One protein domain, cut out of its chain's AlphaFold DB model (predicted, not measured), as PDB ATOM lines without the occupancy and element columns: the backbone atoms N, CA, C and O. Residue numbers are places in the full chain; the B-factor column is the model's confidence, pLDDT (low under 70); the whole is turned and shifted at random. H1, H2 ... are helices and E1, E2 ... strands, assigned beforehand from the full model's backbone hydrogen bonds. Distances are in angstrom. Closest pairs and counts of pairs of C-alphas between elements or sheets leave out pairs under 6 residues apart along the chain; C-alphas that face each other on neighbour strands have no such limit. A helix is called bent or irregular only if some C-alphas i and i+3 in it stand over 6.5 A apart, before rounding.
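Overview. This is residues 6 to 88 of the 88 residues of an uncharacterized protein of Paramaledivibacter caminithermalis DSM 15212 (UniProt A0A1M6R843). What is the shape? A twisted sheet of five strands has both helices packed over one face, H2 running along the strands and H1 slanting over E1; the other face is bare. What makes it up? There are 83 printed residues with two named helices and five named strands, in chain order H1 E1 E2 E3 E4 H2 E5, class mixed, helices and strands; the antiparallel sheet runs E4 E3 E2 E1 E5. The whole is compact, with a radius of gyration of the C-alphas of 12.0 A and spans of 35 by 26 by 19 A.

Arrangement. How does H1 sit? H1, residues 6 to 13, is on the sheet at a height over the sheet of 9.7 A. How do the strands pair? E1, residues 22 to 28, E2, 31 to 40, E3, 43 to 51, and E4, 54 to 62, form a meander, each the antiparallel neighbour of the one before; within hydrogen-bond range are N 24 and O 35, 2.7 A, N 36 and O 47, 2.8 A, and N 46 and O 59, 2.8 A. E5, residues 81 to 87, is antiparallel to E1, with N 23 and O 86 at 2.8 A. Where is H2? H2, residues 63 to 79, is on the same face as H1, at 4 degrees to E3 on the local plane; their closest C-alphas, Lys 43 and Lys 63, are 4.9 A apart. H1 and H2 are close but not clearly touching, the closest C-alphas, Phe 9 and Lys 70, 7.4 A apart. Every O i to N i+4 pair is within hydrogen-bond range in H1, and 11 of 13 in H2.

Along the chain. Where do the elements begin and end? H1 begins at C-alpha 6 (13.361, -29.310, -15.668) and E5 ends at C-alpha 87 (-0.352, -30.261, -16.265). How long are they? E2 spans 28.2 A, E3 23.7 A, E4 and H2 23.5 A each. H2 is irregular, C-alphas 64 and 67 being 8.2 A apart.

Size, cuts and confidence. How large is it? The farthest C-alphas, Ser 30 and Glu 64, are 35.2 A apart. Is it whole and confident? The printed part has no cut and no long link; pLDDT is under 70 at residues 51 to 54 and 56.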
ATOM      1  N   GLN A   6      12.991 -30.729 -15.635       84.69
ATOM      2  CA  GLN A   6      13.361 -29.310 -15.668       84.69
ATOM      3  C   GLN A   6      12.148 -28.410 -15.914       84.69
ATOM      4  O   GLN A   6      11.957 -27.456 -15.169       84.69
ATOM      5  N   GLN A   7      11.306 -28.734 -16.903       87.06
ATOM      6  CA  GLN A   7      10.084 -27.967 -17.178       87.06
ATOM      7  C   GLN A   7       9.099 -28.022 -16.010       87.06
ATOM      8  O   GLN A   7       8.435 -27.035 -15.718       87.06
ATOM      9  N   PHE A   8       9.030 -29.158 -15.321       87.69
ATOM     10  CA  PHE A   8       8.266 -29.296 -14.093       87.69
ATOM     11  C   PHE A   8       8.752 -28.319 -13.018       87.69
ATOM     12  O   PHE A   8       7.946 -27.571 -12.474       87.69
ATOM     13  N   PHE A   9      10.054 -28.292 -12.721       86.31
ATOM     14  CA  PHE A   9      10.574 -27.392 -11.692       86.31
ATOM     15  C   PHE A   9      10.448 -25.921 -12.065       86.31
ATOM     16  O   PHE A   9      10.155 -25.119 -11.185       86.31
ATOM     17  N   ASP A  10      10.629 -25.585 -13.339       88.69
ATOM     18  CA  ASP A  10      10.411 -24.234 -13.858       88.69
ATOM     19  C   ASP A  10       8.938 -23.810 -13.718       88.69
ATOM     20  O   ASP A  10       8.630 -22.704 -13.271       88.69
ATOM     21  N   TYR A  11       8.012 -24.735 -13.990       88.56
ATOM     22  CA  TYR A  11       6.584 -24.510 -13.803       88.56
ATOM     23  C   TYR A  11       6.206 -24.338 -12.328       88.56
ATOM     24  O   TYR A  11       5.443 -23.431 -12.013       88.56
ATOM     25  N   VAL A  12       6.749 -25.168 -11.427       85.50
ATOM     26  CA  VAL A  12       6.527 -25.056  -9.974       85.50
ATOM     27  C   VAL A  12       7.082 -23.741  -9.428       85.50
ATOM     28  O   VAL A  12       6.434 -23.118  -8.593       85.50
ATOM     29  N   ASP A  13       8.243 -23.292  -9.913       86.06
ATOM     30  CA  ASP A  13       8.830 -21.998  -9.539       86.06
ATOM     31  C   ASP A  13       7.898 -20.832  -9.895       86.06
ATOM     32  O   ASP A  13       7.688 -19.914  -9.109       86.06
ATOM     33  N   ASN A  14       7.253 -20.934 -11.058       86.44
ATOM     34  CA  ASN A  14       6.294 -19.957 -11.552       86.44
ATOM     35  C   ASN A  14       4.834 -20.281 -11.179       86.44
ATOM     36  O   ASN A  14       3.921 -19.674 -11.752       86.44
ATOM     37  N   MET A  15       4.573 -21.248 -10.293       84.44
ATOM     38  CA  MET A  15       3.216 -21.705  -9.985       84.44
ATOM     39  C   MET A  15       2.498 -20.685  -9.093       84.44
ATOM     40  O   MET A  15       3.026 -20.208  -8.088       84.44
ATOM     41  N   THR A  16       1.270 -20.351  -9.473       84.50
ATOM     42  CA  THR A  16       0.370 -19.436  -8.758       84.50
ATOM     43  C   THR A  16      -0.940 -20.160  -8.467       84.50
ATOM     44  O   THR A  16      -1.229 -21.151  -9.129       84.50
ATOM     45  N   GLU A  17      -1.753 -19.667  -7.531       83.31
ATOM     46  CA  GLU A  17      -3.054 -20.290  -7.201       83.31
ATOM     47  C   GLU A  17      -4.001 -20.379  -8.408       83.31
ATOM     48  O   GLU A  17      -4.820 -21.286  -8.498       83.31
ATOM     49  N   ASP A  18      -3.851 -19.458  -9.359       83.38
ATOM     50  CA  ASP A  18      -4.633 -19.404 -10.598       83.38
ATOM     51  C   ASP A  18      -4.165 -20.423 -11.659       83.38
ATOM     52  O   ASP A  18      -4.847 -20.669 -12.652       83.38
ATOM     53  N   LYS A  19      -2.977 -21.019 -11.480       83.62
ATOM     54  CA  LYS A  19      -2.403 -21.961 -12.447       83.62
ATOM     55  C   LYS A  19      -2.860 -23.393 -12.164       83.62
ATOM     56  O   LYS A  19      -2.913 -23.799 -11.003       83.62
ATOM     57  N   PRO A  20      -3.096 -24.199 -13.214       86.19
ATOM     58  CA  PRO A  20      -3.421 -25.606 -13.041       86.19
ATOM     59  C   PRO A  20      -2.285 -26.361 -12.347       86.19
ATOM     60  O   PRO A  20      -1.098 -26.038 -12.503       86.19
ATOM     61  N   GLY A  21      -2.669 -27.376 -11.574       87.81
ATOM     62  CA  GLY A  21      -1.741 -28.260 -10.883       87.81
ATOM     63  C   GLY A  21      -0.924 -29.121 -11.847       87.81
ATOM     64  O   GLY A  21      -1.257 -29.284 -13.018       87.81
ATOM     65  N   VAL A  22       0.155 -29.704 -11.340       89.38
ATOM     66  CA  VAL A  22       0.959 -30.693 -12.058       89.38
ATOM     67  C   VAL A  22       0.703 -32.075 -11.492       89.38
ATOM     68  O   VAL A  22       0.780 -32.285 -10.287       89.38
ATOM     69  N   VAL A  23       0.470 -33.042 -12.363       89.06
ATOM     70  CA  VAL A  23       0.351 -34.450 -12.009       89.06
ATOM     71  C   VAL A  23       1.615 -35.197 -12.427       89.06
ATOM     72  O   VAL A  23       2.032 -35.184 -13.584       89.06
ATOM     73  N   LEU A  24       2.227 -35.874 -11.461       88.38
ATOM     74  CA  LEU A  24       3.329 -36.809 -11.623       88.38
ATOM     75  C   LEU A  24       2.746 -38.220 -11.584       88.38
ATOM     76  O   LEU A  24       2.246 -38.655 -10.550       88.38
ATOM     77  N   LYS A  25       2.815 -38.953 -12.688       88.12
ATOM     78  CA  LYS A  25       2.410 -40.353 -12.759       88.12
ATOM     79  C   LYS A  25       3.644 -41.241 -12.848       88.12
ATOM     80  O   LYS A  25       4.527 -41.013 -13.673       88.12
ATOM     81  N   GLY A  26       3.689 -42.275 -12.027       87.94
ATOM     82  CA  GLY A  26       4.721 -43.296 -12.083       87.94
ATOM     83  C   GLY A  26       4.256 -44.617 -11.500       87.94
ATOM     84  O   GLY A  26       3.083 -44.788 -11.174       87.94
ATOM     85  N   LYS A  27       5.188 -45.553 -11.354       85.69
ATOM     86  CA  LYS A  27       4.927 -46.884 -10.804       85.69
ATOM     87  C   LYS A  27       5.901 -47.232  -9.696       85.69
ATOM     88  O   LYS A  27       7.064 -46.843  -9.714       85.69
ATOM     89  N   ARG A  28       5.428 -48.006  -8.725       82.56
ATOM     90  CA  ARG A  28       6.267 -48.602  -7.685       82.56
ATOM     91  C   ARG A  28       5.737 -49.984  -7.351       82.56
ATOM     92  O   ARG A  28       4.563 -50.117  -7.017       82.56
ATOM     93  N   ASP A  29       6.593 -50.999  -7.447       76.56
ATOM     94  CA  ASP A  29       6.244 -52.383  -7.099       76.56
ATOM     95  C   ASP A  29       4.920 -52.848  -7.761       76.56
ATOM     96  O   ASP A  29       4.047 -53.420  -7.115       76.56
ATOM     97  N   SER A  30       4.749 -52.559  -9.059       76.00
ATOM     98  CA  SER A  30       3.541 -52.834  -9.874       76.00
ATOM     99  C   SER A  30       2.260 -52.064  -9.519       76.00
ATOM    100  O   SER A  30       1.221 -52.323 -10.120       76.00
ATOM    101  N   ASN A  31       2.316 -51.095  -8.602       80.62
ATOM    102  CA  ASN A  31       1.210 -50.172  -8.353       80.62
ATOM    103  C   ASN A  31       1.436 -48.852  -9.096       80.62
ATOM    104  O   ASN A  31       2.498 -48.237  -8.956       80.62
ATOM    105  N   ASP A  32       0.428 -48.401  -9.843       82.94
ATOM    106  CA  ASP A  32       0.369 -47.035 -10.361       82.94
ATOM    107  C   ASP A  32       0.267 -46.052  -9.185       82.94
ATOM    108  O   ASP A  32      -0.603 -46.161  -8.319       82.94
ATOM    109  N   ILE A  33       1.176 -45.083  -9.156       84.81
ATOM    110  CA  ILE A  33       1.196 -43.990  -8.193       84.81
ATOM    111  C   ILE A  33       1.062 -42.686  -8.965       84.81
ATOM    112  O   ILE A  33       1.859 -42.381  -9.851       84.81
ATOM    113  N   CYS A  34       0.073 -41.887  -8.585       87.31
ATOM    114  CA  CYS A  34      -0.073 -40.525  -9.070       87.31
ATOM    115  C   CYS A  34       0.168 -39.557  -7.910       87.31
ATOM    116  O   CYS A  34      -0.381 -39.740  -6.828       87.31
ATOM    117  N   TYR A  35       0.950 -38.509  -8.129       88.31
ATOM    118  CA  TYR A  35       1.052 -37.365  -7.231       88.31
ATOM    119  C   TYR A  35       0.500 -36.136  -7.940       88.31
ATOM    120  O   TYR A  35       0.891 -35.862  -9.067       88.31
ATOM    121  N   ARG A  36      -0.380 -35.379  -7.295       89.44
ATOM    122  CA  ARG A  36      -0.852 -34.081  -7.774       89.44
ATOM    123  C   ARG A  36      -0.207 -32.987  -6.938       89.44
ATOM    124  O   ARG A  36      -0.309 -32.997  -5.717       89.44
ATOM    125  N   ILE A  37       0.417 -32.036  -7.608       89.56
ATOM    126  CA  ILE A  37       1.057 -30.864  -7.031       89.56
ATOM    127  C   ILE A  37       0.255 -29.638  -7.430       89.56
ATOM    128  O   ILE A  37       0.043 -29.405  -8.613       89.56
ATOM    129  N   HIS A  38      -0.178 -28.843  -6.466       90.19
ATOM    130  CA  HIS A  38      -0.848 -27.574  -6.732       90.19
ATOM    131  C   HIS A  38      -0.503 -26.563  -5.643       90.19
ATOM    132  O   HIS A  38      -0.078 -26.940  -4.551       90.19
ATOM    133  N   LEU A  39      -0.662 -25.281  -5.953       89.00
ATOM    134  CA  LEU A  39      -0.450 -24.199  -5.005       89.00
ATOM    135  C   LEU A  39      -1.809 -23.610  -4.616       89.00
ATOM    136  O   LEU A  39      -2.599 -23.270  -5.489       89.00
ATOM    137  N   ALA A  40      -2.082 -23.523  -3.319       87.69
ATOM    138  CA  ALA A  40      -3.304 -22.938  -2.771       87.69
ATOM    139  C   ALA A  40      -2.985 -22.264  -1.434       87.69
ATOM    140  O   ALA A  40      -2.174 -22.776  -0.668       87.69
ATOM    141  N   HIS A  41      -3.605 -21.128  -1.130       87.81
ATOM    142  CA  HIS A  41      -3.388 -20.374   0.107       87.81
ATOM    143  C   HIS A  41      -1.898 -20.147   0.436       87.81
ATOM    144  O   HIS A  41      -1.480 -20.369   1.572       87.81
ATOM    145  N   ASP A  42      -1.088 -19.792  -0.571       85.56
ATOM    146  CA  ASP A  42       0.379 -19.658  -0.470       85.56
ATOM    147  C   ASP A  42       1.114 -20.899   0.079       85.56
ATOM    148  O   ASP A  42       2.219 -20.816   0.621       85.56
ATOM    149  N   LYS A  43       0.533 -22.088  -0.096       89.00
ATOM    150  CA  LYS A  43       1.141 -23.367   0.270       89.00
ATOM    151  C   LYS A  43       1.165 -24.311  -0.928       89.00
ATOM    152  O   LYS A  43       0.209 -24.403  -1.695       89.00
ATOM    153  N   PHE A  44       2.268 -25.035  -1.080       89.00
ATOM    154  CA  PHE A  44       2.382 -26.161  -1.993       89.00
ATOM    155  C   PHE A  44       1.744 -27.400  -1.371       89.00
ATOM    156  O   PHE A  44       2.124 -27.841  -0.286       89.00
ATOM    157  N   PHE A  45       0.807 -27.986  -2.099       89.12
ATOM    158  CA  PHE A  45       0.151 -29.237  -1.766       89.12
ATOM    159  C   PHE A  45       0.652 -30.328  -2.698       89.12
ATOM    160  O   PHE A  45       0.601 -30.174  -3.915       89.12
ATOM    161  N   LEU A  46       1.098 -31.441  -2.126       89.69
ATOM    162  CA  LEU A  46       1.436 -32.669  -2.831       89.69
ATOM    163  C   LEU A  46       0.512 -33.779  -2.339       89.69
ATOM    164  O   LEU A  46       0.681 -34.320  -1.249       89.69
ATOM    165  N   ASP A  47      -0.481 -34.096  -3.156       88.56
ATOM    166  CA  ASP A  47      -1.483 -35.120  -2.902       88.56
ATOM    167  C   ASP A  47      -1.092 -36.423  -3.597       88.56
ATOM    168  O   ASP A  47      -0.908 -36.468  -4.809       88.56
ATOM    169  N   THR A  48      -1.005 -37.515  -2.847       86.94
ATOM    170  CA  THR A  48      -0.784 -38.857  -3.390       86.94
ATOM    171  C   THR A  48      -2.126 -39.481  -3.747       86.94
ATOM    172  O   THR A  48      -2.903 -39.840  -2.867       86.94
ATOM    173  N   ILE A  49      -2.400 -39.658  -5.030       84.44
ATOM    174  CA  ILE A  49      -3.604 -40.295  -5.556       84.44
ATOM    175  C   ILE A  49      -3.327 -41.799  -5.686       84.44
ATOM    176  O   ILE A  49      -2.555 -42.230  -6.543       84.44
ATOM    177  N   LYS A  50      -3.958 -42.605  -4.821       70.69
ATOM    178  CA  LYS A  50      -3.884 -44.080  -4.874       70.69
ATOM    179  C   LYS A  50      -5.004 -44.708  -5.711       70.69
ATOM    180  O   LYS A  50      -4.889 -45.855  -6.119       70.69
ATOM    181  N   ASN A  51      -6.113 -43.997  -5.901       66.00
ATOM    182  CA  ASN A  51      -7.279 -44.436  -6.671       66.00
ATOM    183  C   ASN A  51      -8.094 -43.204  -7.084       66.00
ATOM    184  O   ASN A  51      -7.985 -42.182  -6.407       66.00
ATOM    185  N   GLU A  52      -8.950 -43.304  -8.111       56.88
ATOM    186  CA  GLU A  52      -9.718 -42.186  -8.720       56.88
ATOM    187  C   GLU A  52     -10.497 -41.283  -7.735       56.88
ATOM    188  O   GLU A  52     -10.959 -40.211  -8.117       56.88
ATOM    189  N   LYS A  53     -10.646 -41.676  -6.461       55.12
ATOM    190  CA  LYS A  53     -11.302 -40.885  -5.407       55.12
ATOM    191  C   LYS A  53     -10.612 -40.897  -4.036       55.12
ATOM    192  O   LYS A  53     -11.175 -40.360  -3.089       55.12
ATOM    193  N   ASN A  54      -9.429 -41.504  -3.894       64.56
ATOM    194  CA  ASN A  54      -8.745 -41.608  -2.598       64.56
ATOM    195  C   ASN A  54      -7.360 -40.954  -2.631       64.56
ATOM    196  O   ASN A  54      -6.418 -41.481  -3.237       64.56
ATOM    197  N   ILE A  55      -7.251 -39.827  -1.924       70.12
ATOM    198  CA  ILE A  55      -5.974 -39.215  -1.558       70.12
ATOM    199  C   ILE A  55      -5.408 -40.050  -0.408       70.12
ATOM    200  O   ILE A  55      -6.004 -40.129   0.662       70.12
ATOM    201  N   GLY A  56      -4.296 -40.734  -0.658       69.25
ATOM    202  CA  GLY A  56      -3.637 -41.575   0.333       69.25
ATOM    203  C   GLY A  56      -2.843 -40.765   1.353       69.25
ATOM    204  O   GLY A  56      -2.934 -41.044   2.541       69.25
ATOM    205  N   ASP A  57      -2.067 -39.790   0.887       79.38
ATOM    206  CA  ASP A  57      -1.193 -38.967   1.726       79.38
ATOM    207  C   ASP A  57      -1.120 -37.557   1.139       79.38
ATOM    208  O   ASP A  57      -1.051 -37.414  -0.085       79.38
ATOM    209  N   ARG A  58      -1.163 -36.535   1.994       85.38
ATOM    210  CA  ARG A  58      -1.082 -35.128   1.605       85.38
ATOM    211  C   ARG A  58       0.088 -34.499   2.327       85.38
ATOM    212  O   ARG A  58       0.100 -34.418   3.552       85.38
ATOM    213  N   TYR A  59       1.020 -33.978   1.549       85.69
ATOM    214  CA  TYR A  59       2.118 -33.188   2.060       85.69
ATOM    215  C   TYR A  59       1.865 -31.713   1.765       85.69
ATOM    216  O   TYR A  59       1.505 -31.357   0.644       85.69
ATOM    217  N   VAL A  60       2.014 -30.866   2.779       88.12
ATOM    218  CA  VAL A  60       1.783 -29.424   2.677       88.12
ATOM    219  C   VAL A  60       3.049 -28.713   3.114       88.12
ATOM    220  O   VAL A  60       3.603 -29.036   4.163       88.12
ATOM    221  N   LEU A  61       3.491 -27.764   2.303       88.88
ATOM    222  CA  LEU A  61       4.645 -26.915   2.570       88.88
ATOM    223  C   LEU A  61       4.294 -25.471   2.255       88.88
ATOM    224  O   LEU A  61       3.570 -25.202   1.302       88.88
ATOM    225  N   ASP A  62       4.825 -24.538   3.030       87.12
ATOM    226  CA  ASP A  62       4.691 -23.119   2.732       87.12
ATOM    227  C   ASP A  62       5.473 -22.756   1.463       87.12
ATOM    228  O   ASP A  62       6.526 -23.329   1.170       87.12
ATOM    229  N   LYS A  63       4.954 -21.808   0.674       82.88
ATOM    230  CA  LYS A  63       5.584 -21.374  -0.585       82.88
ATOM    231  C   LYS A  63       7.006 -20.852  -0.385       82.88
ATOM    232  O   LYS A  63       7.852 -21.017  -1.262       82.88
ATOM    233  N   GLU A  64       7.281 -20.276   0.783       84.44
ATOM    234  CA  GLU A  64       8.618 -19.831   1.189       84.44
ATOM    235  C   GLU A  64       9.625 -20.996   1.275       84.44
ATOM    236  O   GLU A  64      10.814 -20.813   1.028       84.44
ATOM    237  N   GLU A  65       9.155 -22.224   1.518       86.44
ATOM    238  CA  GLU A  65       9.971 -23.441   1.605       86.44
ATOM    239  C   GLU A  65      10.077 -24.197   0.265       86.44
ATOM    240  O   GLU A  65      10.305 -25.411   0.222       86.44
ATOM    241  N   LEU A  66       9.971 -23.484  -0.863       84.19
ATOM    242  CA  LEU A  66      10.040 -24.055  -2.213       84.19
ATOM    243  C   LEU A  66      11.270 -24.957  -2.430       84.19
ATOM    244  O   LEU A  66      11.173 -25.995  -3.079       84.19
ATOM    245  N   GLN A  67      12.436 -24.597  -1.896       85.69
ATOM    246  CA  GLN A  67      13.649 -25.415  -2.047       85.69
ATOM    247  C   GLN A  67      13.509 -26.784  -1.368       85.69
ATOM    248  O   GLN A  67      13.871 -27.808  -1.949       85.69
ATOM    249  N   ILE A  68      12.920 -26.818  -0.171       87.50
ATOM    250  CA  ILE A  68      12.653 -28.057   0.568       87.50
ATOM    251  C   ILE A  68      11.619 -28.887  -0.189       87.50
ATOM    252  O   ILE A  68      11.806 -30.093  -0.367       87.50
ATOM    253  N   PHE A  69      10.580 -28.234  -0.716       86.25
ATOM    254  CA  PHE A  69       9.591 -28.868  -1.582       86.25
ATOM    255  C   PHE A  69      10.248 -29.547  -2.789       86.25
ATOM    256  O   PHE A  69      10.006 -30.727  -3.044       86.25
ATOM    257  N   LYS A  70      11.138 -28.844  -3.500       86.75
ATOM    258  CA  LYS A  70      11.833 -29.383  -4.678       86.75
ATOM    259  C   LYS A  70      12.661 -30.618  -4.342       86.75
ATOM    260  O   LYS A  70      12.555 -31.627  -5.041       86.75
ATOM    261  N   VAL A  71      13.434 -30.569  -3.255       88.12
ATOM    262  CA  VAL A  71      14.209 -31.725  -2.775       88.12
ATOM    263  C   VAL A  71      13.278 -32.895  -2.467       88.12
ATOM    264  O   VAL A  71      13.524 -34.009  -2.928       88.12
ATOM    265  N   LYS A  72      12.165 -32.640  -1.770       86.56
ATOM    266  CA  LYS A  72      11.188 -33.675  -1.421       86.56
ATOM    267  C   LYS A  72      10.571 -34.331  -2.651       86.56
ATOM    268  O   LYS A  72      10.472 -35.556  -2.707       86.56
ATOM    269  N   VAL A  73      10.187 -33.532  -3.645       85.75
ATOM    270  CA  VAL A  73       9.665 -34.046  -4.911       85.75
ATOM    271  C   VAL A  73      10.734 -34.875  -5.615       85.75
ATOM    272  O   VAL A  73      10.432 -35.988  -6.020       85.75
ATOM    273  N   MET A  74      11.991 -34.423  -5.693       86.06
ATOM    274  CA  MET A  74      13.069 -35.241  -6.272       86.06
ATOM    275  C   MET A  74      13.250 -36.579  -5.549       86.06
ATOM    276  O   MET A  74      13.464 -37.599  -6.203       86.06
ATOM    277  N   GLU A  75      13.171 -36.608  -4.220       87.12
ATOM    278  CA  GLU A  75      13.235 -37.861  -3.462       87.12
ATOM    279  C   GLU A  75      12.062 -38.793  -3.784       87.12
ATOM    280  O   GLU A  75      12.254 -40.004  -3.895       87.12
ATOM    281  N   LEU A  76      10.857 -38.246  -3.954       82.19
ATOM    282  CA  LEU A  76       9.683 -39.013  -4.371       82.19
ATOM    283  C   LEU A  76       9.853 -39.551  -5.791       82.19
ATOM    284  O   LEU A  76       9.680 -40.748  -5.997       82.19
ATOM    285  N   LEU A  77      10.286 -38.710  -6.733       81.44
ATOM    286  CA  LEU A  77      10.576 -39.091  -8.119       81.44
ATOM    287  C   LEU A  77      11.680 -40.152  -8.228       81.44
ATOM    288  O   LEU A  77      11.729 -40.859  -9.218       81.44
ATOM    289  N   LYS A  78      12.575 -40.274  -7.240       82.88
ATOM    290  CA  LYS A  78      13.560 -41.369  -7.175       82.88
ATOM    291  C   LYS A  78      12.990 -42.662  -6.592       82.88
ATOM    292  O   LYS A  78      13.547 -43.729  -6.820       82.88
ATOM    293  N   LYS A  79      11.937 -42.564  -5.778       82.44
ATOM    294  CA  LYS A  79      11.259 -43.712  -5.153       82.44
ATOM    295  C   LYS A  79      10.211 -44.341  -6.062       82.44
ATOM    296  O   LYS A  79       9.860 -45.500  -5.842       82.44
ATOM    297  N   ILE A  80       9.683 -43.575  -7.011       82.56
ATOM    298  CA  ILE A  80       8.759 -44.049  -8.039       82.56
ATOM    299  C   ILE A  80       9.454 -44.045  -9.396       82.56
ATOM    300  O   ILE A  80      10.248 -43.159  -9.682       82.56
ATOM    301  N   ASP A  81       9.145 -45.013 -10.245       83.88
ATOM    302  CA  ASP A  81       9.563 -44.984 -11.640       83.88
ATOM    303  C   ASP A  81       8.625 -44.028 -12.387       83.88
ATOM    304  O   ASP A  81       7.462 -44.348 -12.640       83.88
ATOM    305  N   VAL A  82       9.070 -42.785 -12.591       83.06
ATOM    306  CA  VAL A  82       8.244 -41.710 -13.161       83.06
ATOM    307  C   VAL A  82       8.008 -41.985 -14.638       83.06
ATOM    308  O   VAL A  82       8.917 -41.857 -15.455       83.06
ATOM    309  N   GLU A  83       6.771 -42.313 -14.992       84.94
ATOM    310  CA  GLU A  83       6.389 -42.596 -16.373       84.94
ATOM    311  C   GLU A  83       6.017 -41.319 -17.126       84.94
ATOM    312  O   GLU A  83       6.311 -41.184 -18.314       84.94
ATOM    313  N   ASN A  84       5.324 -40.387 -16.465       86.75
ATOM    314  CA  ASN A  84       4.814 -39.196 -17.128       86.75
ATOM    315  C   ASN A  84       4.578 -38.039 -16.152       86.75
ATOM    316  O   ASN A  84       4.119 -38.242 -15.031       86.75
ATOM    317  N   ILE A  85       4.827 -36.815 -16.604       87.81
ATOM    318  CA  ILE A  85       4.534 -35.583 -15.866       87.81
ATOM    319  C   ILE A  85       3.679 -34.707 -16.773       87.81
ATOM    320  O   ILE A  85       4.058 -34.465 -17.915       87.81
ATOM    321  N   TYR A  86       2.528 -34.236 -16.311       87.94
ATOM    322  CA  TYR A  86       1.642 -33.398 -17.120       87.94
ATOM    323  C   TYR A  86       0.895 -32.383 -16.262       87.94
ATOM    324  O   TYR A  86       0.732 -32.568 -15.063       87.94
ATOM    325  N   ILE A  87       0.477 -31.292 -16.890       85.81
ATOM    326  CA  ILE A  87      -0.352 -30.261 -16.265       85.81
ATOM    327  C   ILE A  87      -1.808 -30.720 -16.365       85.81
ATOM    328  O   ILE A  87      -2.183 -31.298 -17.388       85.81
ATOM    329  N   GLU A  88      -2.576 -30.521 -15.294       79.38
ATOM    330  CA  GLU A  88      -4.016 -30.809 -15.248       79.38
ATOM    331  C   GLU A  88      -4.840 -29.936 -16.205       79.38
ATOM    332  O   GLU A  88      -4.510 -28.736 -16.354       79.38
TER     333      GLU A  88